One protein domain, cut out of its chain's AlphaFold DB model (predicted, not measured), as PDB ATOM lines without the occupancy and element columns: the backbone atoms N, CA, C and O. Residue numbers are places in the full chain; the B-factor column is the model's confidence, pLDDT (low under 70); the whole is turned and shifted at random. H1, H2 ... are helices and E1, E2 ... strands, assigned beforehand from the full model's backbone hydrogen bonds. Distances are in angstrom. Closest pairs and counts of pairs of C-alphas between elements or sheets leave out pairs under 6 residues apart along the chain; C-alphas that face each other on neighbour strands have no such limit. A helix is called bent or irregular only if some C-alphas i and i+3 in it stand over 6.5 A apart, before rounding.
ATOM      1  N   ASP A 325     153.836 147.789 100.013       75.88
ATOM      2  CA  ASP A 325     153.369 148.323 101.291       75.88
ATOM      3  C   ASP A 325     151.880 148.002 101.479       75.88
ATOM      4  O   ASP A 325     151.025 148.485 100.739       75.88
ATOM      5  N   VAL A 326     151.573 147.199 102.495       82.88
ATOM      6  CA  VAL A 326     150.210 146.849 102.921       82.88
ATOM      7  C   VAL A 326     149.980 147.310 104.357       82.88
ATOM      8  O   VAL A 326     150.927 147.446 105.133       82.88
ATOM      9  N   ILE A 327     148.731 147.584 104.731       83.69
ATOM     10  CA  ILE A 327     148.400 148.036 106.089       83.69
ATOM     11  C   ILE A 327     148.658 146.893 107.084       83.69
ATOM     12  O   ILE A 327     148.308 145.740 106.838       83.69
ATOM     13  N   ASP A 328     149.299 147.212 108.207       88.62
ATOM     14  CA  ASP A 328     149.416 146.316 109.361       88.62
ATOM     15  C   ASP A 328     148.260 146.639 110.316       88.62
ATOM     16  O   ASP A 328     148.343 147.569 111.128       88.62
ATOM     17  N   GLU A 329     147.140 145.931 110.148       89.62
ATOM     18  CA  GLU A 329     145.910 146.175 110.904       89.62
ATOM     19  C   GLU A 329     146.086 145.850 112.385       89.62
ATOM     20  O   GLU A 329     145.647 146.623 113.234       89.62
ATOM     21  N   ALA A 330     146.791 144.761 112.702       90.81
ATOM     22  CA  ALA A 330     147.058 144.344 114.076       90.81
ATOM     23  C   ALA A 330     147.798 145.430 114.869       90.81
ATOM     24  O   ALA A 330     147.327 145.864 115.926       90.81
ATOM     25  N   LYS A 331     148.908 145.951 114.330       89.38
ATOM     26  CA  LYS A 331     149.655 147.029 114.998       89.38
ATOM     27  C   LYS A 331     148.922 148.362 114.976       89.38
ATOM     28  O   LYS A 331     149.013 149.125 115.937       89.38
ATOM     29  N   SER A 332     148.180 148.654 113.909       88.56
ATOM     30  CA  SER A 332     147.357 149.866 113.845       88.56
ATOM     31  C   SER A 332     146.260 149.851 114.916       88.56
ATOM     32  O   SER A 332     146.060 150.856 115.603       88.56
ATOM     33  N   PHE A 333     145.623 148.700 115.142       92.56
ATOM     34  CA  PHE A 333     144.665 148.500 116.226       92.56
ATOM     35  C   PHE A 333     145.330 148.571 117.607       92.56
ATOM     36  O   PHE A 333     144.801 149.211 118.513       92.56
ATOM     37  N   GLN A 334     146.528 148.009 117.784       90.56
ATOM     38  CA  GLN A 334     147.267 148.128 119.047       90.56
ATOM     39  C   GLN A 334     147.621 149.589 119.387       90.56
ATOM     40  O   GLN A 334     147.469 150.024 120.536       90.56
ATOM     41  N   ASN A 335     148.040 150.378 118.391       87.44
ATOM     42  CA  ASN A 335     148.258 151.818 118.546       87.44
ATOM     43  C   ASN A 335     146.965 152.541 118.943       87.44
ATOM     44  O   ASN A 335     146.986 153.429 119.797       87.44
ATOM     45  N   HIS A 336     145.831 152.136 118.369       90.06
ATOM     46  CA  HIS A 336     144.516 152.661 118.729       90.06
ATOM     47  C   HIS A 336     144.119 152.345 120.178       90.06
ATOM     48  O   HIS A 336     143.701 153.246 120.904       90.06
ATOM     49  N   ILE A 337     144.314 151.110 120.642       93.25
ATOM     50  CA  ILE A 337     144.073 150.745 122.047       93.25
ATOM     51  C   ILE A 337     144.973 151.565 122.980       93.25
ATOM     52  O   ILE A 337     144.508 152.087 123.995       93.25
ATOM     53  N   THR A 338     146.239 151.767 122.603       90.25
ATOM     54  CA  THR A 338     147.180 152.604 123.363       90.25
ATOM     55  C   THR A 338     146.696 154.056 123.439       90.25
ATOM     56  O   THR A 338     146.651 154.628 124.530       90.25
ATOM     57  N   LYS A 339     146.246 154.633 122.316       88.31
ATOM     58  CA  LYS A 339     145.625 155.967 122.254       88.31
ATOM     59  C   LYS A 339     144.441 156.077 123.218       88.31
ATOM     60  O   LYS A 339     144.417 156.986 124.044       88.31
ATOM     61  N   CYS A 340     143.505 155.129 123.159       91.31
ATOM     62  CA  CYS A 340     142.321 155.103 124.019       91.31
ATOM     63  C   CYS A 340     142.692 154.953 125.505       91.31
ATOM     64  O   CYS A 340     142.067 155.563 126.370       91.31
ATOM     65  N   SER A 341     143.727 154.167 125.819       91.44
ATOM     66  CA  SER A 341     144.224 154.002 127.190       91.44
ATOM     67  C   SER A 341     144.828 155.294 127.749       91.44
ATOM     68  O   SER A 341     144.608 155.629 128.913       91.44
ATOM     69  N   ASN A 342     145.531 156.062 126.912       87.56
ATOM     70  CA  ASN A 342     146.087 157.356 127.295       87.56
ATOM     71  C   ASN A 342     144.987 158.396 127.518       87.56
ATOM     72  O   ASN A 342     145.089 159.172 128.460       87.56
ATOM     73  N   GLN A 343     143.916 158.382 126.716       87.69
ATOM     74  CA  GLN A 343     142.765 159.271 126.919       87.69
ATOM     75  C   GLN A 343     142.151 159.094 128.312       87.69
ATOM     76  O   GLN A 343     141.961 160.081 129.018       87.69
ATOM     77  N   ILE A 344     141.945 157.850 128.758       89.69
ATOM     78  CA  ILE A 344     141.460 157.584 130.119       89.69
ATOM     79  C   ILE A 344     142.453 158.055 131.185       89.69
ATOM     80  O   ILE A 344     142.037 158.656 132.167       89.69
ATOM     81  N   ARG A 345     143.761 157.852 130.987       89.06
ATOM     82  CA  ARG A 345     144.787 158.358 131.922       89.06
ATOM     83  C   ARG A 345     144.829 159.883 131.995       89.06
ATOM     84  O   ARG A 345     145.200 160.420 133.032       89.06
ATOM     85  N   PHE A 346     144.500 160.584 130.911       84.75
ATOM     86  CA  PHE A 346     144.407 162.042 130.943       84.75
ATOM     87  C   PHE A 346     143.192 162.508 131.731       84.75
ATOM     88  O   PHE A 346     143.335 163.457 132.494       84.75
ATOM     89  N   LEU A 347     142.049 161.838 131.556       85.62
ATOM     90  CA  LEU A 347     140.805 162.141 132.266       85.62
ATOM     91  C   LEU A 347     140.892 161.800 133.759       85.62
ATOM     92  O   LEU A 347     140.456 162.596 134.581       85.62
ATOM     93  N   GLU A 348     141.531 160.680 134.103       88.56
ATOM     94  CA  GLU A 348     141.756 160.238 135.481       88.56
ATOM     95  C   GLU A 348     143.254 159.958 135.724       88.56
ATOM     96  O   GLU A 348     143.713 158.821 135.583       88.56
ATOM     97  N   PRO A 349     144.058 160.978 136.093       84.44
ATOM     98  CA  PRO A 349     145.502 160.824 136.297       84.44
ATOM     99  C   PRO A 349     145.889 159.831 137.400       84.44
ATOM    100  O   PRO A 349     147.004 159.308 137.384       84.44
ATOM    101  N   GLY A 350     144.992 159.579 138.359       86.75
ATOM    102  CA  GLY A 350     145.202 158.643 139.464       86.75
ATOM    103  C   GLY A 350     144.908 157.180 139.127       86.75
ATOM    104  O   GLY A 350     145.053 156.328 140.005       86.75
ATOM    105  N   ILE A 351     144.487 156.869 137.894       91.50
ATOM    106  CA  ILE A 351     144.056 155.520 137.526       91.50
ATOM    107  C   ILE A 351     145.212 154.512 137.566       91.50
ATOM    108  O   ILE A 351     146.283 154.707 136.979       91.50
ATOM    109  N   ASP A 352     144.990 153.389 138.247       92.81
ATOM    110  CA  ASP A 352     145.990 152.339 138.368       92.81
ATOM    111  C   ASP A 352     146.136 151.524 137.068       92.81
ATOM    112  O   ASP A 352     145.250 151.447 136.211       92.81
ATOM    113  N   THR A 353     147.293 150.884 136.907       91.81
ATOM    114  CA  THR A 353     147.620 150.129 135.690       91.81
ATOM    115  C   THR A 353     146.744 148.890 135.489       91.81
ATOM    116  O   THR A 353     146.532 148.503 134.338       91.81
ATOM    117  N   ALA A 354     146.234 148.268 136.557       91.31
ATOM    118  CA  ALA A 354     145.357 147.105 136.435       91.31
ATOM    119  C   ALA A 354     143.980 147.519 135.902       91.31
ATOM    120  O   ALA A 354     143.493 146.895 134.962       91.31
ATOM    121  N   THR A 355     143.421 148.629 136.389       93.69
ATOM    122  CA  THR A 355     142.172 149.196 135.862       93.69
ATOM    123  C   THR A 355     142.311 149.611 134.398       93.69
ATOM    124  O   THR A 355     141.455 149.280 133.581       93.69
ATOM    125  N   VAL A 356     143.415 150.260 134.005       94.38
ATOM    126  CA  VAL A 356     143.641 150.584 132.581       94.38
ATOM    127  C   VAL A 356     143.742 149.320 131.726       94.38
ATOM    128  O   VAL A 356     143.229 149.296 130.609       94.38
ATOM    129  N   ARG A 357     144.366 148.252 132.238       93.38
ATOM    130  CA  ARG A 357     144.420 146.966 131.536       93.38
ATOM    131  C   ARG A 357     143.024 146.360 131.370       93.38
ATOM    132  O   ARG A 357     142.704 145.933 130.263       93.38
ATOM    133  N   GLU A 358     142.195 146.378 132.413       92.81
ATOM    134  CA  GLU A 358     140.800 145.919 132.333       92.81
ATOM    135  C   GLU A 358     140.033 146.703 131.260       92.81
ATOM    136  O   GLU A 358     139.413 146.097 130.392       92.81
ATOM    137  N   TYR A 359     140.177 148.034 131.218       95.12
ATOM    138  CA  TYR A 359     139.592 148.859 130.157       95.12
ATOM    139  C   TYR A 359     140.046 148.430 128.758       95.12
ATOM    140  O   TYR A 359     139.213 148.281 127.868       95.12
ATOM    141  N   THR A 360     141.348 148.210 128.544       94.88
ATOM    142  CA  THR A 360     141.851 147.807 127.220       94.88
ATOM    143  C   THR A 360     141.305 146.454 126.765       94.88
ATOM    144  O   THR A 360     140.997 146.294 125.586       94.88
ATOM    145  N   LEU A 361     141.136 145.504 127.694       92.44
ATOM    146  CA  LEU A 361     140.547 144.194 127.410       92.44
ATOM    147  C   LEU A 361     139.054 144.321 127.092       92.44
ATOM    148  O   LEU A 361     138.607 143.820 126.064       92.44
ATOM    149  N   MET A 362     138.304 145.065 127.912       93.25
ATOM    150  CA  MET A 362     136.884 145.335 127.671       93.25
ATOM    151  C   MET A 362     136.656 146.036 126.332       93.25
ATOM    152  O   MET A 362     135.717 145.698 125.617       93.25
ATOM    153  N   LEU A 363     137.515 146.994 125.979       95.44
ATOM    154  CA  LEU A 363     137.425 147.710 124.714       95.44
ATOM    155  C   LEU A 363     137.676 146.774 123.527       95.44
ATOM    156  O   LEU A 363     136.929 146.819 122.555       95.44
ATOM    157  N   GLN A 364     138.679 145.896 123.602       94.75
ATOM    158  CA  GLN A 364     138.916 144.890 122.565       94.75
ATOM    159  C   GLN A 364     137.717 143.942 122.405       94.75
ATOM    160  O   GLN A 364     137.279 143.692 121.283       94.75
ATOM    161  N   ASP A 365     137.159 143.460 123.514       92.94
ATOM    162  CA  ASP A 365     135.990 142.576 123.510       92.94
ATOM    163  C   ASP A 365     134.752 143.254 122.926       92.94
ATOM    164  O   ASP A 365     133.973 142.629 122.208       92.94
ATOM    165  N   PHE A 366     134.609 144.556 123.160       95.44
ATOM    166  CA  PHE A 366     133.554 145.353 122.563       95.44
ATOM    167  C   PHE A 366     133.658 145.411 121.030       95.44
ATOM    168  O   PHE A 366     132.647 145.227 120.352       95.44
ATOM    169  N   TYR A 367     134.859 145.577 120.457       95.19
ATOM    170  CA  TYR A 367     135.039 145.500 118.995       95.19
ATOM    171  C   TYR A 367     134.687 144.116 118.431       95.19
ATOM    172  O   TYR A 367     134.142 144.034 117.328       95.19
ATOM    173  N   ILE A 368     134.958 143.043 119.184       93.56
ATOM    174  CA  ILE A 368     134.579 141.674 118.804       93.56
ATOM    175  C   ILE A 368     133.055 141.509 118.855       93.56
ATOM    176  O   ILE A 368     132.454 141.039 117.892       93.56
ATOM    177  N   GLN A 369     132.396 141.953 119.931       92.00
ATOM    178  CA  GLN A 369     130.935 141.878 120.051       92.00
ATOM    179  C   GLN A 369     130.219 142.690 118.963       92.00
ATOM    180  O   GLN A 369     129.161 142.282 118.487       92.00
ATOM    181  N   ARG A 370     130.787 143.828 118.550       92.50
ATOM    182  CA  ARG A 370     130.260 144.639 117.440       92.50
ATOM    183  C   ARG A 370     130.479 144.006 116.062       92.50
ATOM    184  O   ARG A 370     129.991 144.558 115.081       92.50
ATOM    185  N   GLY A 371     131.193 142.882 115.971       90.06
ATOM    186  CA  GLY A 371     131.496 142.201 114.711       90.06
ATOM    187  C   GLY A 371     132.528 142.929 113.846       90.06
ATOM    188  O   GLY A 371     132.672 142.616 112.670       90.06
ATOM    189  N   ILE A 372     133.239 143.906 114.415       91.88
ATOM    190  CA  ILE A 372     134.303 144.649 113.727       91.88
ATOM    191  C   ILE A 372     135.596 143.828 113.723       91.88
ATOM    192  O   ILE A 372     136.374 143.888 112.771       91.88
ATOM    193  N   LEU A 373     135.809 143.049 114.788       92.69
ATOM    194  CA  LEU A 373     136.872 142.058 114.886       92.69
ATOM    195  C   LEU A 373     136.283 140.639 114.985       92.69
ATOM    196  O   LEU A 373     135.266 140.450 115.654       92.69
ATOM    197  N   PRO A 374     136.923 139.636 114.363       91.81
ATOM    198  CA  PRO A 374     136.543 138.230 114.491       91.81
ATOM    199  C   PRO A 374     136.876 137.685 115.893       91.81
ATOM    200  O   PRO A 374     137.773 138.199 116.566       91.81
ATOM    201  N   GLN A 375     136.185 136.631 116.347       89.94
ATOM    202  CA  GLN A 375     136.444 136.023 117.668       89.94
ATOM    203  C   GLN A 375     137.868 135.459 117.766       89.94
ATOM    204  O   GLN A 375     138.538 135.604 118.791       89.94
ATOM    205  N   GLU A 376     138.359 134.918 116.657       90.50
ATOM    206  CA  GLU A 376     139.690 134.351 116.462       90.50
ATOM    207  C   GLU A 376     140.807 135.382 116.713       90.50
ATOM    208  O   GLU A 376     141.940 135.013 117.021       90.50
ATOM    209  N   TRP A 377     140.503 136.689 116.679       90.44
ATOM    210  CA  TRP A 377     141.459 137.755 117.004       90.44
ATOM    211  C   TRP A 377     142.050 137.623 118.414       90.44
ATOM    212  O   TRP A 377     143.200 138.010 118.668       90.44
ATOM    213  N   ARG A 378     141.247 137.099 119.348       85.38
ATOM    214  CA  ARG A 378     141.642 136.866 120.741       85.38
ATOM    215  C   ARG A 378     142.581 135.668 120.873       85.38
ATOM    216  O   ARG A 378     143.458 135.691 121.731       85.38
ATOM    217  N   GLU A 379     142.382 134.650 120.046       87.75
ATOM    218  CA  GLU A 379     143.093 133.369 120.111       87.75
ATOM    219  C   GLU A 379     144.392 133.371 119.296       87.75
ATOM    220  O   GLU A 379     145.270 132.539 119.530       87.75
ATOM    221  N   ALA A 380     144.533 134.333 118.382       88.25
ATOM    222  CA  ALA A 380     145.728 134.524 117.576       88.25
ATOM    223  C   ALA A 380     146.997 134.696 118.433       88.25
ATOM    224  O   ALA A 380     147.040 135.485 119.383       88.25
ATOM    225  N   LYS A 381     148.059 133.982 118.052       87.06
ATOM    226  CA  LYS A 381     149.343 133.909 118.764       87.06
ATOM    227  C   LYS A 381     150.213 135.140 118.552       87.06
ATOM    228  O   LYS A 381     151.010 135.478 119.426       87.06
ATOM    229  N   ASP A 382     150.088 135.788 117.396       88.12
ATOM    230  CA  ASP A 382     150.868 136.967 117.031       88.12
ATOM    231  C   ASP A 382     150.130 137.900 116.048       88.12
ATOM    232  O   ASP A 382     149.011 137.640 115.594       88.12
ATOM    233  N   ASP A 383     150.774 139.024 115.718       86.38
ATOM    234  CA  ASP A 383     150.249 140.017 114.775       86.38
ATOM    235  C   ASP A 383     150.141 139.486 113.333       86.38
ATOM    236  O   ASP A 383     149.364 140.022 112.539       86.38
ATOM    237  N   ASN A 384     150.912 138.461 112.951       85.62
ATOM    238  CA  ASN A 384     150.836 137.887 111.606       85.62
ATOM    239  C   ASN A 384     149.565 137.053 111.453       85.62
ATOM    240  O   ASN A 384     148.872 137.192 110.444       85.62
ATOM    241  N   GLU A 385     149.236 136.245 112.459       87.94
ATOM    242  CA  GLU A 385     147.998 135.468 112.502       87.94
ATOM    243  C   GLU A 385     146.781 136.397 112.510       87.94
ATOM    244  O   GLU A 385     145.900 136.238 111.670       87.94
ATOM    245  N   ARG A 386     146.792 137.462 113.328       87.44
ATOM    246  CA  ARG A 386     145.731 138.490 113.329       87.44
ATOM    247  C   ARG A 386     145.526 139.139 111.967       87.44
ATOM    248  O   ARG A 386     144.403 139.236 111.487       87.44
ATOM    249  N   ASN A 387     146.612 139.551 111.319       86.81
ATOM    250  CA  ASN A 387     146.530 140.142 109.984       86.81
ATOM    251  C   ASN A 387     146.086 139.134 108.905       86.81
ATOM    252  O   ASN A 387     145.638 139.550 107.841       86.81
ATOM    253  N   SER A 388     146.225 137.828 109.149       85.69
ATOM    254  CA  SER A 388     145.782 136.778 108.220       85.69
ATOM    255  C   SER A 388     144.273 136.523 108.292       85.69
ATOM    256  O   SER A 388     143.732 135.870 107.405       85.69
ATOM    257  N   LEU A 389     143.580 137.083 109.294       87.25
ATOM    258  CA  LEU A 389     142.124 136.984 109.452       87.25
ATOM    259  C   LEU A 389     141.341 137.838 108.438       87.25
ATOM    260  O   LEU A 389     140.115 137.793 108.423       87.25
ATOM    261  N   GLY A 390     142.026 138.616 107.591       79.00
ATOM    262  CA  GLY A 390     141.390 139.384 106.517       79.00
ATOM    263  C   GLY A 390     140.471 140.500 107.017       79.00
ATOM    264  O   GLY A 390     139.481 140.821 106.358       79.00
ATOM    265  N   THR A 391     140.770 141.076 108.184       84.94
ATOM    266  CA  THR A 391     140.040 142.232 108.708       84.94
ATOM    267  C   THR A 391     140.243 143.458 107.810       84.94
ATOM    268  O   THR A 391     141.211 143.538 107.052       84.94
ATOM    269  N   ASN A 392     139.302 144.404 107.876       85.75
ATOM    270  CA  ASN A 392     139.407 145.708 107.209       85.75
ATOM    271  C   ASN A 392     139.146 146.854 108.203       85.75
ATOM    272  O   ASN A 392     138.486 147.844 107.877       85.75
ATOM    273  N   ILE A 393     139.594 146.701 109.455       88.62
ATOM    274  CA  ILE A 393     139.215 147.602 110.556       88.62
ATOM    275  C   ILE A 393     139.738 149.023 110.350       88.62
ATOM    276  O   ILE A 393     139.206 149.960 110.934       88.62
ATOM    277  N   CYS A 394     140.772 149.213 109.531       86.44
ATOM    278  CA  CYS A 394     141.375 150.526 109.306       86.44
ATOM    279  C   CYS A 394     140.727 151.326 108.160       86.44
ATOM    280  O   CYS A 394     141.067 152.497 108.001       86.44
ATOM    281  N   ASN A 395     139.837 150.718 107.360       86.12
ATOM    282  CA  ASN A 395     139.203 151.363 106.200       86.12
ATOM    283  C   ASN A 395     137.670 151.229 106.200       86.12
ATOM    284  O   ASN A 395     137.054 151.150 105.134       86.12
ATOM    285  N   LEU A 396     137.045 151.169 107.375       89.06
ATOM    286  CA  LEU A 396     135.585 151.197 107.473       89.06
ATOM    287  C   LEU A 396     135.064 152.632 107.260       89.06
ATOM    288  O   LEU A 396     135.791 153.593 107.527       89.06
ATOM    289  N   PRO A 397     133.816 152.809 106.787       88.88
ATOM    290  CA  PRO A 397     133.178 154.123 106.782       88.88
ATOM    291  C   PRO A 397     133.016 154.648 108.217       88.88
ATOM    292  O   PRO A 397     132.921 153.867 109.166       88.88
ATOM    293  N   ASN A 398     132.977 155.974 108.385       88.44
ATOM    294  CA  ASN A 398     132.973 156.611 109.706       88.44
ATOM    295  C   ASN A 398     131.805 156.128 110.587       88.44
ATOM    296  O   ASN A 398     131.985 155.940 111.788       88.44
ATOM    297  N   GLU A 399     130.641 155.874 109.987       90.50
ATOM    298  CA  GLU A 399     129.407 155.436 110.649       90.50
ATOM    299  C   GLU A 399     129.462 153.983 111.144       90.50
ATOM    300  O   GLU A 399     128.644 153.586 111.970       90.50
ATOM    301  N   ALA A 400     130.404 153.175 110.646       92.25
ATOM    302  CA  ALA A 400     130.558 151.783 111.065       92.25
ATOM    303  C   ALA A 400     131.362 151.634 112.367       92.25
ATOM    304  O   ALA A 400     131.301 150.581 113.006       92.25
ATOM    305  N   TYR A 401     132.114 152.662 112.775       93.25
ATOM    306  CA  TYR A 401     132.830 152.640 114.050       93.25
ATOM    307  C   TYR A 401     131.879 152.938 115.214       93.25
ATOM    308  O   TYR A 401     131.041 153.835 115.109       93.25
ATOM    309  N   PRO A 402     132.025 152.240 116.353       94.62
ATOM    310  CA  PRO A 402     131.183 152.473 117.511       94.62
ATOM    311  C   PRO A 402     131.546 153.802 118.178       94.62
ATOM    312  O   PRO A 402     132.630 154.342 117.957       94.62
ATOM    313  N   VAL A 403     130.665 154.311 119.034       94.38
ATOM    314  CA  VAL A 403     130.897 155.520 119.846       94.38
ATOM    315  C   VAL A 403     130.919 155.181 121.337       94.38
ATOM    316  O   VAL A 403     130.465 154.109 121.744       94.38
ATOM    317  N   TYR A 404     131.437 156.083 122.176       94.19
ATOM    318  CA  TYR A 404     131.553 155.820 123.615       94.19
ATOM    319  C   TYR A 404     130.214 155.532 124.304       94.19
ATOM    320  O   TYR A 404     130.196 154.745 125.244       94.19
ATOM    321  N   GLY A 405     129.092 156.069 123.813       94.44
ATOM    322  CA  GLY A 405     127.763 155.736 124.330       94.44
ATOM    323  C   GLY A 405     127.385 154.266 124.119       94.44
ATOM    324  O   GLY A 405     126.800 153.644 125.001       94.44
ATOM    325  N   GLU A 406     127.777 153.668 122.990       95.12
ATOM    326  CA  GLU A 406     127.589 152.229 122.765       95.12
ATOM    327  C   GLU A 406     128.519 151.397 123.658       95.12
ATOM    328  O   GLU A 406     128.113 150.357 124.178       95.12
ATOM    329  N   PHE A 407     129.749 151.874 123.876       95.94
ATOM    330  CA  PHE A 407     130.693 151.227 124.785       95.94
ATOM    331  C   PHE A 407     130.237 151.303 126.250       95.94
ATOM    332  O   PHE A 407     130.400 150.337 126.993       95.94
ATOM    333  N   LEU A 408     129.609 152.406 126.662       94.88
ATOM    334  CA  LEU A 408     129.011 152.552 127.989       94.88
ATOM    335  C   LEU A 408     127.917 151.504 128.213       94.88
ATOM    336  O   LEU A 408     127.952 150.795 129.216       94.88
ATOM    337  N   ASN A 409     127.010 151.345 127.244       93.75
ATOM    338  CA  ASN A 409     125.963 150.321 127.299       93.75
ATOM    339  C   ASN A 409     126.560 148.907 127.397       93.75
ATOM    340  O   ASN A 409     126.046 148.063 128.129       93.75
ATOM    341  N   TYR A 410     127.664 148.646 126.688       94.19
ATOM    342  CA  TYR A 410     128.399 147.387 126.801       94.19
ATOM    343  C   TYR A 410     128.972 147.175 128.211       94.19
ATOM    344  O   TYR A 410     128.776 146.106 128.789       94.19
ATOM    345  N   ILE A 411     129.632 148.183 128.797       92.00
ATOM    346  CA  ILE A 411     130.171 148.103 130.164       92.00
ATOM    347  C   ILE A 411     129.051 147.821 131.171       92.00
ATOM    348  O   ILE A 411     129.210 146.965 132.041       92.00
ATOM    349  N   GLU A 412     127.911 148.503 131.035       89.94
ATOM    350  CA  GLU A 412     126.748 148.303 131.901       89.94
ATOM    351  C   GLU A 412     126.207 146.874 131.803       89.94
ATOM    352  O   GLU A 412     125.974 146.245 132.829       89.94
ATOM    353  N   GLN A 413     126.085 146.313 130.598       87.06
ATOM    354  CA  GLN A 413     125.661 144.920 130.414       87.06
ATOM    355  C   GLN A 413     126.662 143.921 131.007       87.06
ATOM    356  O   GLN A 413     126.260 142.952 131.653       87.06
ATOM    357  N   GLN A 414     127.964 144.154 130.818       79.81
ATOM    358  CA  GLN A 414     129.002 143.287 131.371       79.81
ATOM    359  C   GLN A 414     129.018 143.322 132.899       79.81
ATOM    360  O   GLN A 414     129.198 142.278 133.519       79.81
ATOM    361  N   GLN A 415     128.746 144.473 133.520       75.19
ATOM    362  CA  GLN A 415     128.677 144.597 134.977       75.19
ATOM    363  C   GLN A 415     127.684 143.605 135.612       75.19
ATOM    364  O   GLN A 415     127.971 143.053 136.672       75.19
ATOM    365  N   PHE A 416     126.548 143.339 134.958       70.38
ATOM    366  CA  PHE A 416     125.526 142.411 135.460       70.38
ATOM    367  C   PHE A 416     125.825 140.930 135.171       70.38
ATOM    368  O   PHE A 416     125.255 140.057 135.823       70.38
ATOM    369  N   ASN A 417     126.725 140.633 134.229       71.38
ATOM    370  CA  ASN A 417     127.001 139.270 133.755       71.38
ATOM    371  C   ASN A 417     128.223 138.612 134.415       71.38
ATOM    372  O   ASN A 417     128.557 137.464 134.116       71.38
ATOM    373  N   ILE A 418     128.907 139.316 135.315       71.19
ATOM    374  CA  ILE A 418     130.135 138.826 135.937       71.19
ATOM    375  C   ILE A 418     129.813 137.900 137.116       71.19
ATOM    376  O   ILE A 418     129.440 138.340 138.202       71.19
ATOM    377  N   GLN A 419     130.018 136.596 136.921       65.50
ATOM    378  CA  GLN A 419     129.969 135.601 137.995       65.50
ATOM    379  C   GLN A 419     131.372 135.380 138.582       65.50
ATOM    380  O   GLN A 419     132.322 135.109 137.852       65.50
ATOM    381  N   GLY A 420     131.511 135.490 139.908       69.94
ATOM    382  CA  GLY A 420     132.745 135.136 140.626       69.94
ATOM    383  C   GLY A 420     133.930 136.103 140.479       69.94
ATOM    384  O   GLY A 420     135.065 135.690 140.703       69.94
ATOM    385  N   ALA A 421     133.716 137.372 140.107       77.12
ATOM    386  CA  ALA A 421     134.811 138.349 140.091       77.12
ATOM    387  C   ALA A 421     135.264 138.766 141.489       77.12
ATOM    388  O   ALA A 421     134.480 138.829 142.436       77.12
ATOM    389  N   THR A 422     136.545 139.116 141.582       83.69
ATOM    390  CA  THR A 422     137.113 139.688 142.797       83.69
ATOM    391  C   THR A 422     136.569 141.105 143.041       83.69
ATOM    392  O   THR A 422     136.241 141.811 142.077       83.69
ATOM    393  N   PRO A 423     136.488 141.560 144.305       83.94
ATOM    394  CA  PRO A 423     136.056 142.922 144.635       83.94
ATOM    395  C   PRO A 423     136.860 144.008 143.908       83.94
ATOM    396  O   PRO A 423     136.309 145.033 143.509       83.94
ATOM    397  N   GLU A 424     138.154 143.773 143.687       85.00
ATOM    398  CA  GLU A 424     139.045 144.688 142.976       85.00
ATOM    399  C   GLU A 424     138.626 144.850 141.514       85.00
ATOM    400  O   GLU A 424     138.545 145.974 141.026       85.00
ATOM    401  N   ARG A 425     138.285 143.748 140.832       85.25
ATOM    402  CA  ARG A 425     137.838 143.791 139.435       85.25
ATOM    403  C   ARG A 425     136.506 144.525 139.296       85.25
ATOM    404  O   ARG A 425     136.351 145.333 138.385       85.25
ATOM    405  N   VAL A 426     135.570 144.296 140.219       86.81
ATOM    406  CA  VAL A 426     134.288 145.022 140.250       86.81
ATOM    407  C   VAL A 426     134.523 146.523 140.433       86.81
ATOM    408  O   VAL A 426     133.927 147.330 139.721       86.81
ATOM    409  N   ARG A 427     135.441 146.908 141.330       88.25
ATOM    410  CA  ARG A 427     135.817 148.312 141.538       88.25
ATOM    411  C   ARG A 427     136.446 148.936 140.291       88.25
ATOM    412  O   ARG A 427     136.104 150.070 139.962       88.25
ATOM    413  N   SER A 428     137.333 148.220 139.599       90.88
ATOM    414  CA  SER A 428     137.928 148.688 138.341       90.88
ATOM    415  C   SER A 428     136.861 148.950 137.279       90.88
ATOM    416  O   SER A 428     136.880 150.002 136.649       90.88
ATOM    417  N   ILE A 429     135.899 148.038 137.112       90.62
ATOM    418  CA  ILE A 429     134.812 148.192 136.133       90.62
ATOM    419  C   ILE A 429     133.909 149.375 136.484       90.62
ATOM    420  O   ILE A 429     133.561 150.149 135.594       90.62
ATOM    421  N   GLU A 430     133.578 149.569 137.763       90.56
ATOM    422  CA  GLU A 430     132.783 150.728 138.184       90.56
ATOM    423  C   GLU A 430     133.529 152.045 137.931       90.56
ATOM    424  O   GLU A 430     132.936 152.999 137.432       90.56
ATOM    425  N   LEU A 431     134.840 152.092 138.189       92.00
ATOM    426  CA  LEU A 431     135.652 153.272 137.889       92.00
ATOM    427  C   LEU A 431     135.695 153.561 136.380       92.00
ATOM    428  O   LEU A 431     135.491 154.701 135.967       92.00
ATOM    429  N   ILE A 432     135.897 152.536 135.545       93.69
ATOM    430  CA  ILE A 432     135.867 152.672 134.079       93.69
ATOM    431  C   ILE A 432     134.503 153.189 133.621       93.69
ATOM    432  O   ILE A 432     134.435 154.126 132.828       93.69
ATOM    433  N   LYS A 433     133.417 152.611 134.142       93.25
ATOM    434  CA  LYS A 433     132.050 153.038 133.849       93.25
ATOM    435  C   LYS A 433     131.834 154.499 134.220       93.25
ATOM    436  O   LYS A 433     131.265 155.228 133.417       93.25
ATOM    437  N   MET A 434     132.292 154.941 135.392       91.88
ATOM    438  CA  MET A 434     132.192 156.344 135.803       91.88
ATOM    439  C   MET A 434     132.910 157.276 134.824       91.88
ATOM    440  O   MET A 434     132.316 158.265 134.403       91.88
ATOM    441  N   ILE A 435     134.135 156.936 134.411       91.88
ATOM    442  CA  ILE A 435     134.918 157.743 133.462       91.88
ATOM    443  C   ILE A 435     134.227 157.794 132.094       91.88
ATOM    444  O   ILE A 435     134.020 158.871 131.543       91.88
ATOM    445  N   VAL A 436     133.817 156.645 131.546       92.81
ATOM    446  CA  VAL A 436     133.140 156.587 130.238       92.81
ATOM    447  C   VAL A 436     131.778 157.281 130.292       92.81
ATOM    448  O   VAL A 436     131.388 157.953 129.337       92.81
TER     449      VAL A 436
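Overview. This is residues 325 to 436 of the 541 residues of the protein "Putative ATPase TraE" of Enterococcus avium (UniProt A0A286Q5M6). A long helix, H1, runs along one side, and a second long helix, H2, folds back across it through the middle of the domain; a hairpin of two helices, H4 and H5, packs crosswise on H2. Toward the other end, the short helix H3 packs on the first residues of H1, and the short strand E1 lies beyond them at the start of the printed part. The printed part has 112 residues, with one named strand and five named helices in the order E1, H1, H2, H3, H4, H5, and the class is mostly helix. It is compact, with a radius of gyration of the C-alphas of 14.7 A, and the C-alphas span 45 by 30 by 28 A along their three main axes.

Along the chain. H1, the longest helix, covers residues 329 to 347 and measures 27.2 A from first to last C-alpha; C-alpha 329 stands at (145.910, 146.175, 110.904) and C-alpha 347 at (140.805, 162.141, 132.266). Before it comes E1, residues 325 to 327, which pairs with no named strand. After it comes H2, residues 353 to 369, 24.3 A long. H3 is a short helix of residues 383 to 388, 8.6 A long. H4 holds residues 404 to 417 and is 19.9 A long. H5 holds residues 423 to 436, is 20.1 A long, and ends with C-alpha 436 at (133.140, 156.587, 130.238). No helix is bent or irregular.

Arrangement. H1 touches H2 with residues 337 to 345 alone, and the closest C-alphas, those of Ile 337 and Thr 360, are 6.4 A apart. The two run opposite ways at a steep tilt of 49 degrees. H1 touches H3 with residues 329 to 331 alone, where the C-alphas of Ala 330 and Asp 383 come closest at 5.4 A; the tilt is steep, 54 degrees, and they run opposite ways. E1 and H1 meet only through their link. H2 is the hub, touching the three helices H1, H4 and H5. With residues 354 to 359 alone it touches H5, the closest C-alphas being those of Thr 355 and Ser 428 at 4.9 A; they run the same way at a steep tilt of 69 degrees, only just short of about perpendicular. With residues 362 to 366 alone H2 touches residues 407 to 411 of H4, about perpendicular at 80 degrees, and the C-alphas of Phe 366 and Phe 407 come closest at 6.9 A. H4 and H5 form a helical hairpin, running opposite ways at a shallow tilt of 21 degrees, with the C-alphas of Leu 408 and Val 436 closest at 6.2 A. H1 and H5 are close but not clearly touching, with the C-alphas of Ile 344 and Ile 435 closest at 7.3 A. H1 and H4 are apart, and so are H3 and H5. In H1, H2, H3 and H5 every O i to N i+4 pair is within hydrogen-bond range; in H4 it is 9 of 10.

Size, cuts and confidence. The two C-alphas farthest apart, those of Asp 325 and Pro 423, are 47.0 A apart, and the printed part has no cut. The links from H2 to H3, residues 370 to 382, and from H3 to H4, residues 389 to 403, are long and hold no named element. The links from E1 to H1, from H1 to H2 and from H4 to H5 are tight. The mean pLDDT of the printed part is 88.7; residues 419 to 420, between H4 and H5, are under 70.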